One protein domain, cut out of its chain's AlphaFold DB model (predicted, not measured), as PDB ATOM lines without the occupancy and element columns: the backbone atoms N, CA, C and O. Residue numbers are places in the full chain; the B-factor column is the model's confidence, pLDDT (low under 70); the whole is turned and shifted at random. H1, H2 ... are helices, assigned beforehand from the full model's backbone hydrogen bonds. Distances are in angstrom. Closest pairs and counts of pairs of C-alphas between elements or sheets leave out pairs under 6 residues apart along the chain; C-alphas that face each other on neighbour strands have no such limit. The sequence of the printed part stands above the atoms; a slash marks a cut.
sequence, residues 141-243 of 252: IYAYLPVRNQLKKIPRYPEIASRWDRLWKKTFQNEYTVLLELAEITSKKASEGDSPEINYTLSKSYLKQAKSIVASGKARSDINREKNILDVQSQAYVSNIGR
ATOM      1  N   ILE A 141      81.565 110.461 153.594       94.00
ATOM      2  CA  ILE A 141      82.427 110.497 152.411       94.00
ATOM      3  C   ILE A 141      81.874 111.413 151.316       94.00
ATOM      4  O   ILE A 141      82.670 112.023 150.603       94.00
ATOM      5  N   TYR A 142      80.554 111.593 151.219       96.00
ATOM      6  CA  TYR A 142      79.916 112.455 150.218       96.00
ATOM      7  C   TYR A 142      80.057 113.946 150.556       96.00
ATOM      8  O   TYR A 142      80.033 114.802 149.670       96.00
ATOM      9  N   ALA A 143      80.319 114.280 151.822       96.62
ATOM     10  CA  ALA A 143      80.541 115.650 152.280       96.62
ATOM     11  C   ALA A 143      81.929 116.225 151.910       96.62
ATOM     12  O   ALA A 143      82.299 117.308 152.380       96.62
ATOM     13  N   TYR A 144      82.708 115.554 151.052       96.31
ATOM     14  CA  TYR A 144      84.075 115.956 150.702       96.31
ATOM     15  C   TYR A 144      84.183 117.399 150.180       96.31
ATOM     16  O   TYR A 144      85.110 118.121 150.558       96.31
ATOM     17  N   LEU A 145      83.242 117.847 149.341       96.19
ATOM     18  CA  LEU A 145      83.268 119.180 148.734       96.19
ATOM     19  C   LEU A 145      82.897 120.289 149.741       96.19
ATOM     20  O   LEU A 145      83.678 121.240 149.872       96.19
ATOM     21  N   PRO A 146      81.788 120.184 150.508       96.56
ATOM     22  CA  PRO A 146      81.504 121.101 151.613       96.56
ATOM     23  C   PRO A 146      82.657 121.213 152.616       96.56
ATOM     24  O   PRO A 146      83.059 122.328 152.963       96.56
ATOM     25  N   VAL A 147      83.235 120.080 153.036       97.38
ATOM     26  CA  VAL A 147      84.359 120.048 153.984       97.38
ATOM     27  C   VAL A 147      85.569 120.780 153.408       97.38
ATOM     28  O   VAL A 147      86.125 121.659 154.067       97.38
ATOM     29  N   ARG A 148      85.946 120.494 152.156       96.88
ATOM     30  CA  ARG A 148      87.079 121.147 151.481       96.88
ATOM     31  C   ARG A 148      86.879 122.658 151.360       96.88
ATOM     32  O   ARG A 148      87.815 123.422 151.589       96.88
ATOM     33  N   ASN A 149      85.668 123.101 151.026       97.38
ATOM     34  CA  ASN A 149      85.350 124.521 150.873       97.38
ATOM     35  C   ASN A 149      85.392 125.282 152.202       97.38
ATOM     36  O   ASN A 149      85.873 126.414 152.234       97.38
ATOM     37  N   GLN A 150      84.928 124.679 153.299       96.56
ATOM     38  CA  GLN A 150      85.048 125.291 154.625       96.56
ATOM     39  C   GLN A 150      86.497 125.269 155.125       96.56
ATOM     40  O   GLN A 150      86.958 126.259 155.684       96.56
ATOM     41  N   LEU A 151      87.248 124.197 154.853       96.69
ATOM     42  CA  LEU A 151      88.657 124.079 155.238       96.69
ATOM     43  C   LEU A 151      89.534 125.175 154.611       96.69
ATOM     44  O   LEU A 151      90.407 125.711 155.288       96.69
ATOM     45  N   LYS A 152      89.264 125.575 153.357       96.25
ATOM     46  CA  LYS A 152      89.954 126.701 152.688       96.25
ATOM     47  C   LYS A 152      89.814 128.038 153.420       96.25
ATOM     48  O   LYS A 152      90.666 128.904 153.250       96.25
ATOM     49  N   LYS A 153      88.742 128.227 154.195       96.31
ATOM     50  CA  LYS A 153      88.507 129.461 154.960       96.31
ATOM     51  C   LYS A 153      89.303 129.499 156.262       96.31
ATOM     52  O   LYS A 153      89.400 130.557 156.873       96.31
ATOM     53  N   ILE A 154      89.839 128.357 156.697       95.31
ATOM     54  CA  ILE A 154      90.642 128.241 157.910       95.31
ATOM     55  C   ILE A 154      92.105 128.504 157.535       95.31
ATOM     56  O   ILE A 154      92.668 127.726 156.758       95.31
ATOM     57  N   PRO A 155      92.744 129.556 158.080       93.69
ATOM     58  CA  PRO A 155      94.158 129.805 157.846       93.69
ATOM     59  C   PRO A 155      95.019 128.630 158.316       93.69
ATOM     60  O   PRO A 155      94.785 128.041 159.374       93.69
ATOM     61  N   ARG A 156      96.051 128.303 157.537       93.88
ATOM     62  CA  ARG A 156      96.985 127.216 157.846       93.88
ATOM     63  C   ARG A 156      98.070 127.705 158.808       93.88
ATOM     64  O   ARG A 156      99.165 128.059 158.383       93.88
ATOM     65  N   TYR A 157      97.756 127.733 160.103       93.56
ATOM     66  CA  TYR A 157      98.741 128.041 161.146       93.56
ATOM     67  C   TYR A 157      99.710 126.869 161.380       93.56
ATOM     68  O   TYR A 157      99.274 125.717 161.282       93.56
ATOM     69  N   PRO A 158     100.989 127.120 161.723       94.94
ATOM     70  CA  PRO A 158     101.971 126.066 162.006       94.94
ATOM     71  C   PRO A 158     101.490 125.030 163.031       94.94
ATOM     72  O   PRO A 158     101.681 123.832 162.841       94.94
ATOM     73  N   GLU A 159     100.788 125.480 164.070       94.75
ATOM     74  CA  GLU A 159     100.293 124.667 165.183       94.75
ATOM     75  C   GLU A 159      99.198 123.669 164.754       94.75
ATOM     76  O   GLU A 159      99.008 122.637 165.398       94.75
ATOM     77  N   ILE A 160      98.483 123.944 163.655       96.12
ATOM     78  CA  ILE A 160      97.421 123.071 163.118       96.12
ATOM     79  C   ILE A 160      97.725 122.527 161.720       96.12
ATOM     80  O   ILE A 160      96.908 121.782 161.178       96.12
ATOM     81  N   ALA A 161      98.878 122.863 161.135       96.12
ATOM     82  CA  ALA A 161      99.197 122.575 159.738       96.12
ATOM     83  C   ALA A 161      99.087 121.081 159.410       96.12
ATOM     84  O   ALA A 161      98.446 120.712 158.433       96.12
ATOM     85  N   SER A 162      99.616 120.213 160.277       96.94
ATOM     86  CA  SER A 162      99.547 118.757 160.089       96.94
ATOM     87  C   SER A 162      98.103 118.234 160.060       96.94
ATOM     88  O   SER A 162      97.729 117.459 159.175       96.94
ATOM     89  N   ARG A 163      97.247 118.706 160.980       96.94
ATOM     90  CA  ARG A 163      95.820 118.338 161.013       96.94
ATOM     91  C   ARG A 163      95.082 118.867 159.785       96.94
ATOM     92  O   ARG A 163      94.313 118.129 159.172       96.94
ATOM     93  N   TRP A 164      95.359 120.114 159.406       97.50
ATOM     94  CA  TRP A 164      94.802 120.752 158.216       97.50
ATOM     95  C   TRP A 164      95.163 119.961 156.951       97.50
ATOM     96  O   TRP A 164      94.274 119.587 156.189       97.50
ATOM     97  N   ASP A 165      96.441 119.616 156.767       96.31
ATOM     98  CA  ASP A 165      96.942 118.882 155.599       96.31
ATOM     99  C   ASP A 165      96.362 117.468 155.523       96.31
ATOM    100  O   ASP A 165      96.012 116.978 154.446       96.31
ATOM    101  N   ARG A 166      96.240 116.802 156.675       96.25
ATOM    102  CA  ARG A 166      95.621 115.480 156.769       96.25
ATOM    103  C   ARG A 166      94.156 115.529 156.344       96.25
ATOM    104  O   ARG A 166      93.744 114.701 155.534       96.25
ATOM    105  N   LEU A 167      93.382 116.492 156.851       96.88
ATOM    106  CA  LEU A 167      91.979 116.647 156.466       96.88
ATOM    107  C   LEU A 167      91.850 117.022 154.986       96.88
ATOM    108  O   LEU A 167      91.025 116.450 154.280       96.88
ATOM    109  N   TRP A 168      92.714 117.910 154.490       96.56
ATOM    110  CA  TRP A 168      92.778 118.281 153.077       96.56
ATOM    111  C   TRP A 168      92.955 117.051 152.183       96.56
ATOM    112  O   TRP A 168      92.137 116.817 151.291       96.56
ATOM    113  N   LYS A 169      93.952 116.207 152.478       96.12
ATOM    114  CA  LYS A 169      94.175 114.932 151.778       96.12
ATOM    115  C   LYS A 169      92.982 113.981 151.915       96.12
ATOM    116  O   LYS A 169      92.554 113.419 150.910       96.12
ATOM    117  N   LYS A 170      92.389 113.858 153.113       96.75
ATOM    118  CA  LYS A 170      91.174 113.048 153.345       96.75
ATOM    119  C   LYS A 170      90.046 113.467 152.399       96.75
ATOM    120  O   LYS A 170      89.410 112.601 151.815       96.75
ATOM    121  N   THR A 171      89.839 114.767 152.154       97.81
ATOM    122  CA  THR A 171      88.783 115.199 151.219       97.81
ATOM    123  C   THR A 171      89.003 114.713 149.784       97.81
ATOM    124  O   THR A 171      88.029 114.468 149.086       97.81
ATOM    125  N   PHE A 172      90.244 114.589 149.304       97.81
ATOM    126  CA  PHE A 172      90.514 114.033 147.968       97.81
ATOM    127  C   PHE A 172      90.381 112.514 147.946       97.81
ATOM    128  O   PHE A 172      89.881 111.966 146.969       97.81
ATOM    129  N   GLN A 173      90.773 111.844 149.031       97.88
ATOM    130  CA  GLN A 173      90.555 110.407 149.170       97.88
ATOM    131  C   GLN A 173      89.059 110.057 149.189       97.88
ATOM    132  O   GLN A 173      88.643 109.090 148.553       97.88
ATOM    133  N   ASN A 174      88.242 110.858 149.875       98.06
ATOM    134  CA  ASN A 174      86.794 110.682 149.909       98.06
ATOM    135  C   ASN A 174      86.175 110.912 148.522       98.06
ATOM    136  O   ASN A 174      85.419 110.068 148.061       98.06
ATOM    137  N   GLU A 175      86.552 111.991 147.824       98.12
ATOM    138  CA  GLU A 175      86.107 112.252 146.443       98.12
ATOM    139  C   GLU A 175      86.442 111.086 145.505       98.12
ATOM    140  O   GLU A 175      85.586 110.616 144.760       98.12
ATOM    141  N   TYR A 176      87.673 110.577 145.585       98.38
ATOM    142  CA  TYR A 176      88.097 109.391 144.849       98.38
ATOM    143  C   TYR A 176      87.204 108.177 145.149       98.38
ATOM    144  O   TYR A 176      86.733 107.516 144.228       98.38
ATOM    145  N   THR A 177      86.927 107.918 146.428       98.06
ATOM    146  CA  THR A 177      86.112 106.775 146.867       98.06
ATOM    147  C   THR A 177      84.671 106.880 146.363       98.06
ATOM    148  O   THR A 177      84.140 105.908 145.832       98.06
ATOM    149  N   VAL A 178      84.070 108.070 146.449       98.25
ATOM    150  CA  VAL A 178      82.724 108.348 145.923       98.25
ATOM    151  C   VAL A 178      82.671 108.129 144.411       98.25
ATOM    152  O   VAL A 178      81.740 107.508 143.907       98.25
ATOM    153  N   LEU A 179      83.680 108.588 143.666       98.44
ATOM    154  CA  LEU A 179      83.741 108.362 142.221       98.44
ATOM    155  C   LEU A 179      83.853 106.872 141.873       98.44
ATOM    156  O   LEU A 179      83.243 106.440 140.896       98.44
ATOM    157  N   LEU A 180      84.583 106.076 142.665       98.44
ATOM    158  CA  LEU A 180      84.608 104.623 142.485       98.44
ATOM    159  C   LEU A 180      83.249 103.979 142.771       98.44
ATOM    160  O   LEU A 180      82.833 103.119 142.002       98.44
ATOM    161  N   GLU A 181      82.541 104.397 143.825       98.19
ATOM    162  CA  GLU A 181      81.189 103.904 144.119       98.19
ATOM    163  C   GLU A 181      80.215 104.202 142.982       98.19
ATOM    164  O   GLU A 181      79.499 103.310 142.529       98.19
ATOM    165  N   LEU A 182      80.226 105.432 142.467       98.19
ATOM    166  CA  LEU A 182      79.387 105.817 141.335       98.19
ATOM    167  C   LEU A 182      79.753 105.036 140.073       98.19
ATOM    168  O   LEU A 182      78.859 104.573 139.363       98.19
ATOM    169  N   ALA A 183      81.049 104.852 139.800       98.19
ATOM    170  CA  ALA A 183      81.514 104.055 138.671       98.19
ATOM    171  C   ALA A 183      81.070 102.589 138.785       98.19
ATOM    172  O   ALA A 183      80.628 102.008 137.797       98.19
ATOM    173  N   GLU A 184      81.148 102.007 139.978       98.19
ATOM    174  CA  GLU A 184      80.752 100.629 140.257       98.19
ATOM    175  C   GLU A 184      79.233 100.422 140.168       98.19
ATOM    176  O   GLU A 184      78.773  99.462 139.553       98.19
ATOM    177  N   ILE A 185      78.433 101.326 140.742       98.00
ATOM    178  CA  ILE A 185      76.965 101.261 140.657       98.00
ATOM    179  C   ILE A 185      76.523 101.351 139.195       98.00
ATOM    180  O   ILE A 185      75.693 100.567 138.740       98.00
ATOM    181  N   THR A 186      77.090 102.292 138.440       96.88
ATOM    182  CA  THR A 186      76.726 102.483 137.030       96.88
ATOM    183  C   THR A 186      77.237 101.356 136.131       96.88
ATOM    184  O   THR A 186      76.519 100.962 135.218       96.88
ATOM    185  N   SER A 187      78.407 100.757 136.393       96.06
ATOM    186  CA  SER A 187      78.852  99.594 135.609       96.06
ATOM    187  C   SER A 187      77.963  98.374 135.842       96.06
ATOM    188  O   SER A 187      77.633  97.685 134.877       96.06
ATOM    189  N   LYS A 188      77.525  98.134 137.086       96.25
ATOM    190  CA  LYS A 188      76.583  97.049 137.411       96.25
ATOM    191  C   LYS A 188      75.254  97.227 136.682       96.25
ATOM    192  O   LYS A 188      74.858  96.328 135.951       96.25
ATOM    193  N   LYS A 189      74.649  98.421 136.752       95.56
ATOM    194  CA  LYS A 189      73.416  98.736 136.006       95.56
ATOM    195  C   LYS A 189      73.562  98.516 134.500       95.56
ATOM    196  O   LYS A 189      72.686  97.933 133.870       95.56
ATOM    197  N   ALA A 190      74.696  98.926 133.925       93.00
ATOM    198  CA  ALA A 190      74.973  98.681 132.514       93.00
ATOM    199  C   ALA A 190      75.078  97.181 132.188       93.00
ATOM    200  O   ALA A 190      74.598  96.748 131.143       93.00
ATOM    201  N   SER A 191      75.675  96.382 133.078       93.00
ATOM    202  CA  SER A 191      75.768  94.921 132.940       93.00
ATOM    203  C   SER A 191      74.426  94.208 133.125       93.00
ATOM    204  O   SER A 191      74.235  93.129 132.573       93.00
ATOM    205  N   GLU A 192      73.498  94.801 133.867       93.81
ATOM    206  CA  GLU A 192      72.130  94.301 134.059       93.81
ATOM    207  C   GLU A 192      71.188  94.703 132.911       93.81
ATOM    208  O   GLU A 192      70.070  94.203 132.825       93.81
ATOM    209  N   GLY A 193      71.639  95.583 132.010       89.94
ATOM    210  CA  GLY A 193      70.863  96.049 130.861       89.94
ATOM    211  C   GLY A 193      69.961  97.252 131.157       89.94
ATOM    212  O   GLY A 193      69.184  97.646 130.290       89.94
ATOM    213  N   ASP A 194      70.071  97.875 132.335       91.69
ATOM    214  CA  ASP A 194      69.415  99.155 132.619       91.69
ATOM    215  C   ASP A 194      70.168 100.271 131.892       91.69
ATOM    216  O   ASP A 194      71.318 100.573 132.225       91.69
ATOM    217  N   SER A 195      69.521 100.882 130.895       92.12
ATOM    218  CA  SER A 195      70.040 102.029 130.134       92.12
ATOM    219  C   SER A 195      71.540 101.888 129.800       92.12
ATOM    220  O   SER A 195      72.350 102.744 130.187       92.12
ATOM    221  N   PRO A 196      71.951 100.779 129.149       90.44
ATOM    222  CA  PRO A 196      73.316 100.269 129.237       90.44
ATOM    223  C   PRO A 196      74.351 101.226 128.642       90.44
ATOM    224  O   PRO A 196      75.420 101.402 129.221       90.44
ATOM    225  N   GLU A 197      74.025 101.922 127.552       90.25
ATOM    226  CA  GLU A 197      74.905 102.917 126.920       90.25
ATOM    227  C   GLU A 197      75.190 104.124 127.831       90.25
ATOM    228  O   GLU A 197      76.341 104.558 127.969       90.25
ATOM    229  N   ILE A 198      74.150 104.643 128.493       93.12
ATOM    230  CA  ILE A 198      74.247 105.786 129.409       93.12
ATOM    231  C   ILE A 198      75.073 105.384 130.629       93.12
ATOM    232  O   ILE A 198      76.060 106.042 130.962       93.12
ATOM    233  N   ASN A 199      74.701 104.276 131.268       94.31
ATOM    234  CA  ASN A 199      75.346 103.798 132.483       94.31
ATOM    235  C   ASN A 199      76.808 103.373 132.240       94.31
ATOM    236  O   ASN A 199      77.680 103.692 133.050       94.31
ATOM    237  N   TYR A 200      77.128 102.771 131.091       93.75
ATOM    238  CA  TYR A 200      78.510 102.487 130.691       93.75
ATOM    239  C   TYR A 200      79.332 103.771 130.504       93.75
ATOM    240  O   TYR A 200      80.456 103.878 131.007       93.75
ATOM    241  N   THR A 201      78.767 104.778 129.830       94.88
ATOM    242  CA  THR A 201      79.434 106.071 129.609       94.88
ATOM    243  C   THR A 201      79.692 106.805 130.926       94.88
ATOM    244  O   THR A 201      80.805 107.288 131.160       94.88
ATOM    245  N   LEU A 202      78.694 106.849 131.816       96.81
ATOM    246  CA  LEU A 202      78.816 107.421 133.158       96.81
ATOM    247  C   LEU A 202      79.894 106.707 133.972       96.81
ATOM    248  O   LEU A 202      80.790 107.364 134.503       96.81
ATOM    249  N   SER A 203      79.870 105.373 133.990       97.38
ATOM    250  CA  SER A 203      80.858 104.566 134.704       97.38
ATOM    251  C   SER A 203      82.291 104.877 134.263       97.38
ATOM    252  O   SER A 203      83.173 105.124 135.092       97.38
ATOM    253  N   LYS A 204      82.529 104.959 132.945       97.31
ATOM    254  CA  LYS A 204      83.839 105.333 132.392       97.31
ATOM    255  C   LYS A 204      84.245 106.753 132.763       97.31
ATOM    256  O   LYS A 204      85.414 106.984 133.072       97.31
ATOM    257  N   SER A 205      83.303 107.697 132.738       98.00
ATOM    258  CA  SER A 205      83.554 109.087 133.124       98.00
ATOM    259  C   SER A 205      83.987 109.188 134.587       98.00
ATOM    260  O   SER A 205      85.038 109.769 134.871       98.00
ATOM    261  N   TYR A 206      83.252 108.555 135.506       98.44
ATOM    262  CA  TYR A 206      83.584 108.554 136.931       98.44
ATOM    263  C   TYR A 206      84.930 107.883 137.214       98.44
ATOM    264  O   TYR A 206      85.768 108.468 137.901       98.44
ATOM    265  N   LEU A 207      85.200 106.716 136.618       98.06
ATOM    266  CA  LEU A 207      86.488 106.036 136.780       98.06
ATOM    267  C   LEU A 207      87.656 106.876 136.235       98.06
ATOM    268  O   LEU A 207      88.715 106.955 136.859       98.06
ATOM    269  N   LYS A 208      87.471 107.542 135.088       97.94
ATOM    270  CA  LYS A 208      88.475 108.456 134.524       97.94
ATOM    271  C   LYS A 208      88.753 109.624 135.470       97.94
ATOM    272  O   LYS A 208      89.916 109.961 135.695       97.94
ATOM    273  N   GLN A 209      87.708 110.228 136.036       98.00
ATOM    274  CA  GLN A 209      87.853 111.299 137.023       98.00
ATOM    275  C   GLN A 209      88.590 110.802 138.274       98.00
ATOM    276  O   GLN A 209      89.558 111.439 138.687       98.00
ATOM    277  N   ALA A 210      88.231 109.633 138.812       97.88
ATOM    278  CA  ALA A 210      88.911 109.030 139.961       97.88
ATOM    279  C   ALA A 210      90.418 108.844 139.701       97.88
ATOM    280  O   ALA A 210      91.254 109.315 140.477       97.88
ATOM    281  N   LYS A 211      90.780 108.259 138.552       96.81
ATOM    282  CA  LYS A 211      92.180 108.081 138.132       96.81
ATOM    283  C   LYS A 211      92.929 109.403 137.974       96.81
ATOM    284  O   LYS A 211      94.113 109.471 138.294       96.81
ATOM    285  N   SER A 212      92.258 110.470 137.536       97.50
ATOM    286  CA  SER A 212      92.880 111.798 137.438       97.50
ATOM    287  C   SER A 212      93.286 112.369 138.807       97.50
ATOM    288  O   SER A 212      94.344 112.990 138.932       97.50
ATOM    289  N   ILE A 213      92.501 112.101 139.859       96.44
ATOM    290  CA  ILE A 213      92.819 112.528 141.230       96.44
ATOM    291  C   ILE A 213      94.078 111.809 141.727       96.44
ATOM    292  O   ILE A 213      94.982 112.461 142.258       96.44
ATOM    293  N   VAL A 214      94.170 110.497 141.498       96.19
ATOM    294  CA  VAL A 214      95.360 109.691 141.819       96.19
ATOM    295  C   VAL A 214      96.580 110.175 141.038       96.19
ATOM    296  O   VAL A 214      97.621 110.423 141.640       96.19
ATOM    297  N   ALA A 215      96.453 110.373 139.721       95.31
ATOM    298  CA  ALA A 215      97.549 110.835 138.867       95.31
ATOM    299  C   ALA A 215      98.105 112.200 139.310       95.31
ATOM    300  O   ALA A 215      99.296 112.461 139.181       95.31
ATOM    301  N   SER A 216      97.259 113.054 139.897       93.94
ATOM    302  CA  SER A 216      97.682 114.330 140.488       93.94
ATOM    303  C   SER A 216      98.357 114.212 141.866       93.94
ATOM    304  O   SER A 216      98.681 115.231 142.475       93.94
ATOM    305  N   GLY A 217      98.538 112.996 142.395       92.44
ATOM    306  CA  GLY A 217      99.154 112.725 143.699       92.44
ATOM    307  C   GLY A 217      98.274 113.069 144.906       92.44
ATOM    308  O   GLY A 217      98.763 113.120 146.035       92.44
ATOM    309  N   LYS A 218      96.979 113.337 144.692       92.19
ATOM    310  CA  LYS A 218      96.064 113.825 145.741       92.19
ATOM    311  C   LYS A 218      95.350 112.714 146.509       92.19
ATOM    312  O   LYS A 218      94.898 112.963 147.624       92.19
ATOM    313  N   ALA A 219      95.261 111.518 145.937       95.56
ATOM    314  CA  ALA A 219      94.650 110.342 146.552       95.56
ATOM    315  C   ALA A 219      95.503 109.094 146.301       95.56
ATOM    316  O   ALA A 219      96.300 109.050 145.361       95.56
ATOM    317  N   ARG A 220      95.326 108.078 147.146       95.56
ATOM    318  CA  ARG A 220      95.893 106.741 146.951       95.56
ATOM    319  C   ARG A 220      94.905 105.888 146.161       95.56
ATOM    320  O   ARG A 220      93.715 105.901 146.469       95.56
ATOM    321  N   SER A 221      95.422 105.159 145.177       95.50
ATOM    322  CA  SER A 221      94.630 104.247 144.349       95.50
ATOM    323  C   SER A 221      94.308 102.949 145.088       95.50
ATOM    324  O   SER A 221      95.155 102.391 145.786       95.50
ATOM    325  N   ASP A 222      93.089 102.470 144.879       96.88
ATOM    326  CA  ASP A 222      92.616 101.116 145.123       96.88
ATOM    327  C   ASP A 222      92.582 100.361 143.784       96.88
ATOM    328  O   ASP A 222      91.567 100.284 143.085       96.88
ATOM    329  N   ILE A 223      93.747  99.834 143.407       95.19
ATOM    330  CA  ILE A 223      93.983  99.189 142.108       95.19
ATOM    331  C   ILE A 223      93.028  98.008 141.887       95.19
ATOM    332  O   ILE A 223      92.554  97.793 140.771       95.19
ATOM    333  N   ASN A 224      92.724  97.252 142.945       96.88
ATOM    334  CA  ASN A 224      91.854  96.082 142.858       96.88
ATOM    335  C   ASN A 224      90.421  96.497 142.532       96.88
ATOM    336  O   ASN A 224      89.807  95.939 141.621       96.88
ATOM    337  N   ARG A 225      89.902  97.514 143.228       97.19
ATOM    338  CA  ARG A 225      88.559  98.031 142.962       97.19
ATOM    339  C   ARG A 225      88.453  98.647 141.571       97.19
ATOM    340  O   ARG A 225      87.486  98.383 140.860       97.19
ATOM    341  N   GLU A 226      89.465  99.400 141.142       96.88
ATOM    342  CA  GLU A 226      89.527  99.948 139.783       96.88
ATOM    343  C   GLU A 226      89.513  98.853 138.706       96.88
ATOM    344  O   GLU A 226      88.814  98.995 137.701       96.88
ATOM    345  N   LYS A 227      90.263  97.762 138.907       97.12
ATOM    346  CA  LYS A 227      90.298  96.625 137.977       97.12
ATOM    347  C   LYS A 227      88.940  95.928 137.892       97.12
ATOM    348  O   LYS A 227      88.441  95.729 136.792       97.12
ATOM    349  N   ASN A 228      88.306  95.659 139.031       97.50
ATOM    350  CA  ASN A 228      86.981  95.038 139.058       97.50
ATOM    351  C   ASN A 228      85.944  95.874 138.291       97.50
ATOM    352  O   ASN A 228      85.141  95.328 137.539       97.50
ATOM    353  N   ILE A 229      85.977  97.205 138.428       97.38
ATOM    354  CA  ILE A 229      85.084  98.098 137.674       97.38
ATOM    355  C   ILE A 229      85.330  97.971 136.163       97.38
ATOM    356  O   ILE A 229      84.366  97.911 135.404       97.38
ATOM    357  N   LEU A 230      86.590  97.906 135.716       96.50
ATOM    358  CA  LEU A 230      86.934  97.726 134.297       96.50
ATOM    359  C   LEU A 230      86.450  96.381 133.743       96.50
ATOM    360  O   LEU A 230      85.965  96.327 132.610       96.50
ATOM    361  N   ASP A 231      86.554  95.317 134.534       96.88
ATOM    362  CA  ASP A 231      86.101  93.984 134.137       96.88
ATOM    363  C   ASP A 231      84.573  93.974 133.953       96.88
ATOM    364  O   ASP A 231      84.080  93.541 132.910       96.88
ATOM    365  N   VAL A 232      83.820  94.565 134.892       95.62
ATOM    366  CA  VAL A 232      82.354  94.715 134.778       95.62
ATOM    367  C   VAL A 232      81.972  95.623 133.604       95.62
ATOM    368  O   VAL A 232      81.053  95.302 132.857       95.62
ATOM    369  N   GLN A 233      82.688  96.731 133.378       94.44
ATOM    370  CA  GLN A 233      82.472  97.589 132.203       94.44
ATOM    371  C   GLN A 233      82.666  96.812 130.892       94.44
ATOM    372  O   GLN A 233      81.885  96.977 129.957       94.44
ATOM    373  N   SER A 234      83.691  95.961 130.825       93.50
ATOM    374  CA  SER A 234      83.977  95.133 129.650       93.50
ATOM    375  C   SER A 234      82.877  94.097 129.421       93.50
ATOM    376  O   SER A 234      82.410  93.932 128.294       93.50
ATOM    377  N   GLN A 235      82.402  93.451 130.490       91.94
ATOM    378  CA  GLN A 235      81.274  92.519 130.429       91.94
ATOM    379  C   GLN A 235      79.986  93.211 129.977       91.94
ATOM    380  O   GLN A 235      79.328  92.718 129.062       91.94
ATOM    381  N   ALA A 236      79.653  94.368 130.554       90.00
ATOM    382  CA  ALA A 236      78.493  95.171 130.173       90.00
ATOM    383  C   ALA A 236      78.536  95.568 128.691       90.00
ATOM    384  O   ALA A 236      77.531  95.469 127.986       90.00
ATOM    385  N   TYR A 237      79.717  95.958 128.198       90.00
ATOM    386  CA  TYR A 237      79.907  96.273 126.788       90.00
ATOM    387  C   TYR A 237      79.616  95.060 125.904       90.00
ATOM    388  O   TYR A 237      78.808  95.161 124.993       90.00
ATOM    389  N   VAL A 238      80.215  93.900 126.179       88.69
ATOM    390  CA  VAL A 238      80.035  92.693 125.349       88.69
ATOM    391  C   VAL A 238      78.595  92.171 125.383       88.69
ATOM    392  O   VAL A 238      78.063  91.766 124.349       88.69
ATOM    393  N   SER A 239      77.967  92.172 126.558       85.56
ATOM    394  CA  SER A 239      76.643  91.576 126.777       85.56
ATOM    395  C   SER A 239      75.495  92.445 126.265       85.56
ATOM    396  O   SER A 239      74.614  91.925 125.580       85.56
ATOM    397  N   ASN A 240      75.526  93.754 126.542       83.44
ATOM    398  CA  ASN A 240      74.351  94.623 126.397       83.44
ATOM    399  C   ASN A 240      74.525  95.777 125.397       83.44
ATOM    400  O   ASN A 240      73.539  96.432 125.074       83.44
ATOM    401  N   ILE A 241      75.743  96.044 124.906       80.19
ATOM    402  CA  ILE A 241      76.035  97.192 124.016       80.19
ATOM    403  C   ILE A 241      76.623  96.734 122.674       80.19
ATOM    404  O   ILE A 241      76.251  97.210 121.606       80.19
ATOM    405  N   GLY A 242      77.527  95.757 122.694       67.25
ATOM    406  CA  GLY A 242      78.279  95.285 121.531       67.25
ATOM    407  C   GLY A 242      77.416  94.624 120.456       67.25
ATOM    408  O   GLY A 242      77.893  94.413 119.346       67.25
ATOM    409  N   ARG A 243      76.145  94.322 120.760       61.12
ATOM    410  CA  ARG A 243      75.152  93.830 119.793       61.12
ATOM    411  C   ARG A 243      74.301  94.942 119.162       61.12
ATOM    412  O   ARG A 243      73.771  94.715 118.081       61.12
TER     413      ARG A 243
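This is residues 141 to 243 of the 252 residues of an uncharacterized protein of candidate division TA06 bacterium ADurb.Bin131 (UniProt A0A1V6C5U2). One long helix, H2, runs along a rod; H3 and H4 pack on it toward its last residues as an up-and-down bundle of three, each running against the one before, and short H1 folds back on its earlier part. Residues 157 to 163, of which 161 to 163 belong to H2, stick out. There are 103 residues printed, with four named helices, H1 to H4, all helix, loose, radius of gyration of the C-alphas 16.8 A, spans 60 by 22 by 16 A.

H2, residues 161 to 192, measures 46.8 A from C-alpha 161 at (99.197, 122.575, 159.738) to C-alpha 192 at (72.130, 94.301, 134.059). H3 is residues 196 to 215, 28.1 A; H4, residues 223 to 241, 25.6 A; H1, residues 144 to 151.

The hub, H2, touches H3 in a hairpin, closest C-alphas Ala 190 and Pro 196, 4.0 A, at a shallow tilt of 23 degrees. Residues 180 to 192 alone touch H4, closest C-alphas Ser 191 and Ala 236, 3.9 A. Residues 164 to 175 alone touch H1, closest C-alphas Thr 171 and Tyr 144, 4.8 A. H1 is apart from H3 and H4. Every O i to N i+4 pair is within hydrogen-bond range in H1, H3 and H4; in H2, 27 of 28.

The farthest C-alphas, Glu 159 and Arg 243, are 60.4 A apart. The printed part has no cut, and no link is long. Residues 242 to 243 have pLDDT under 70.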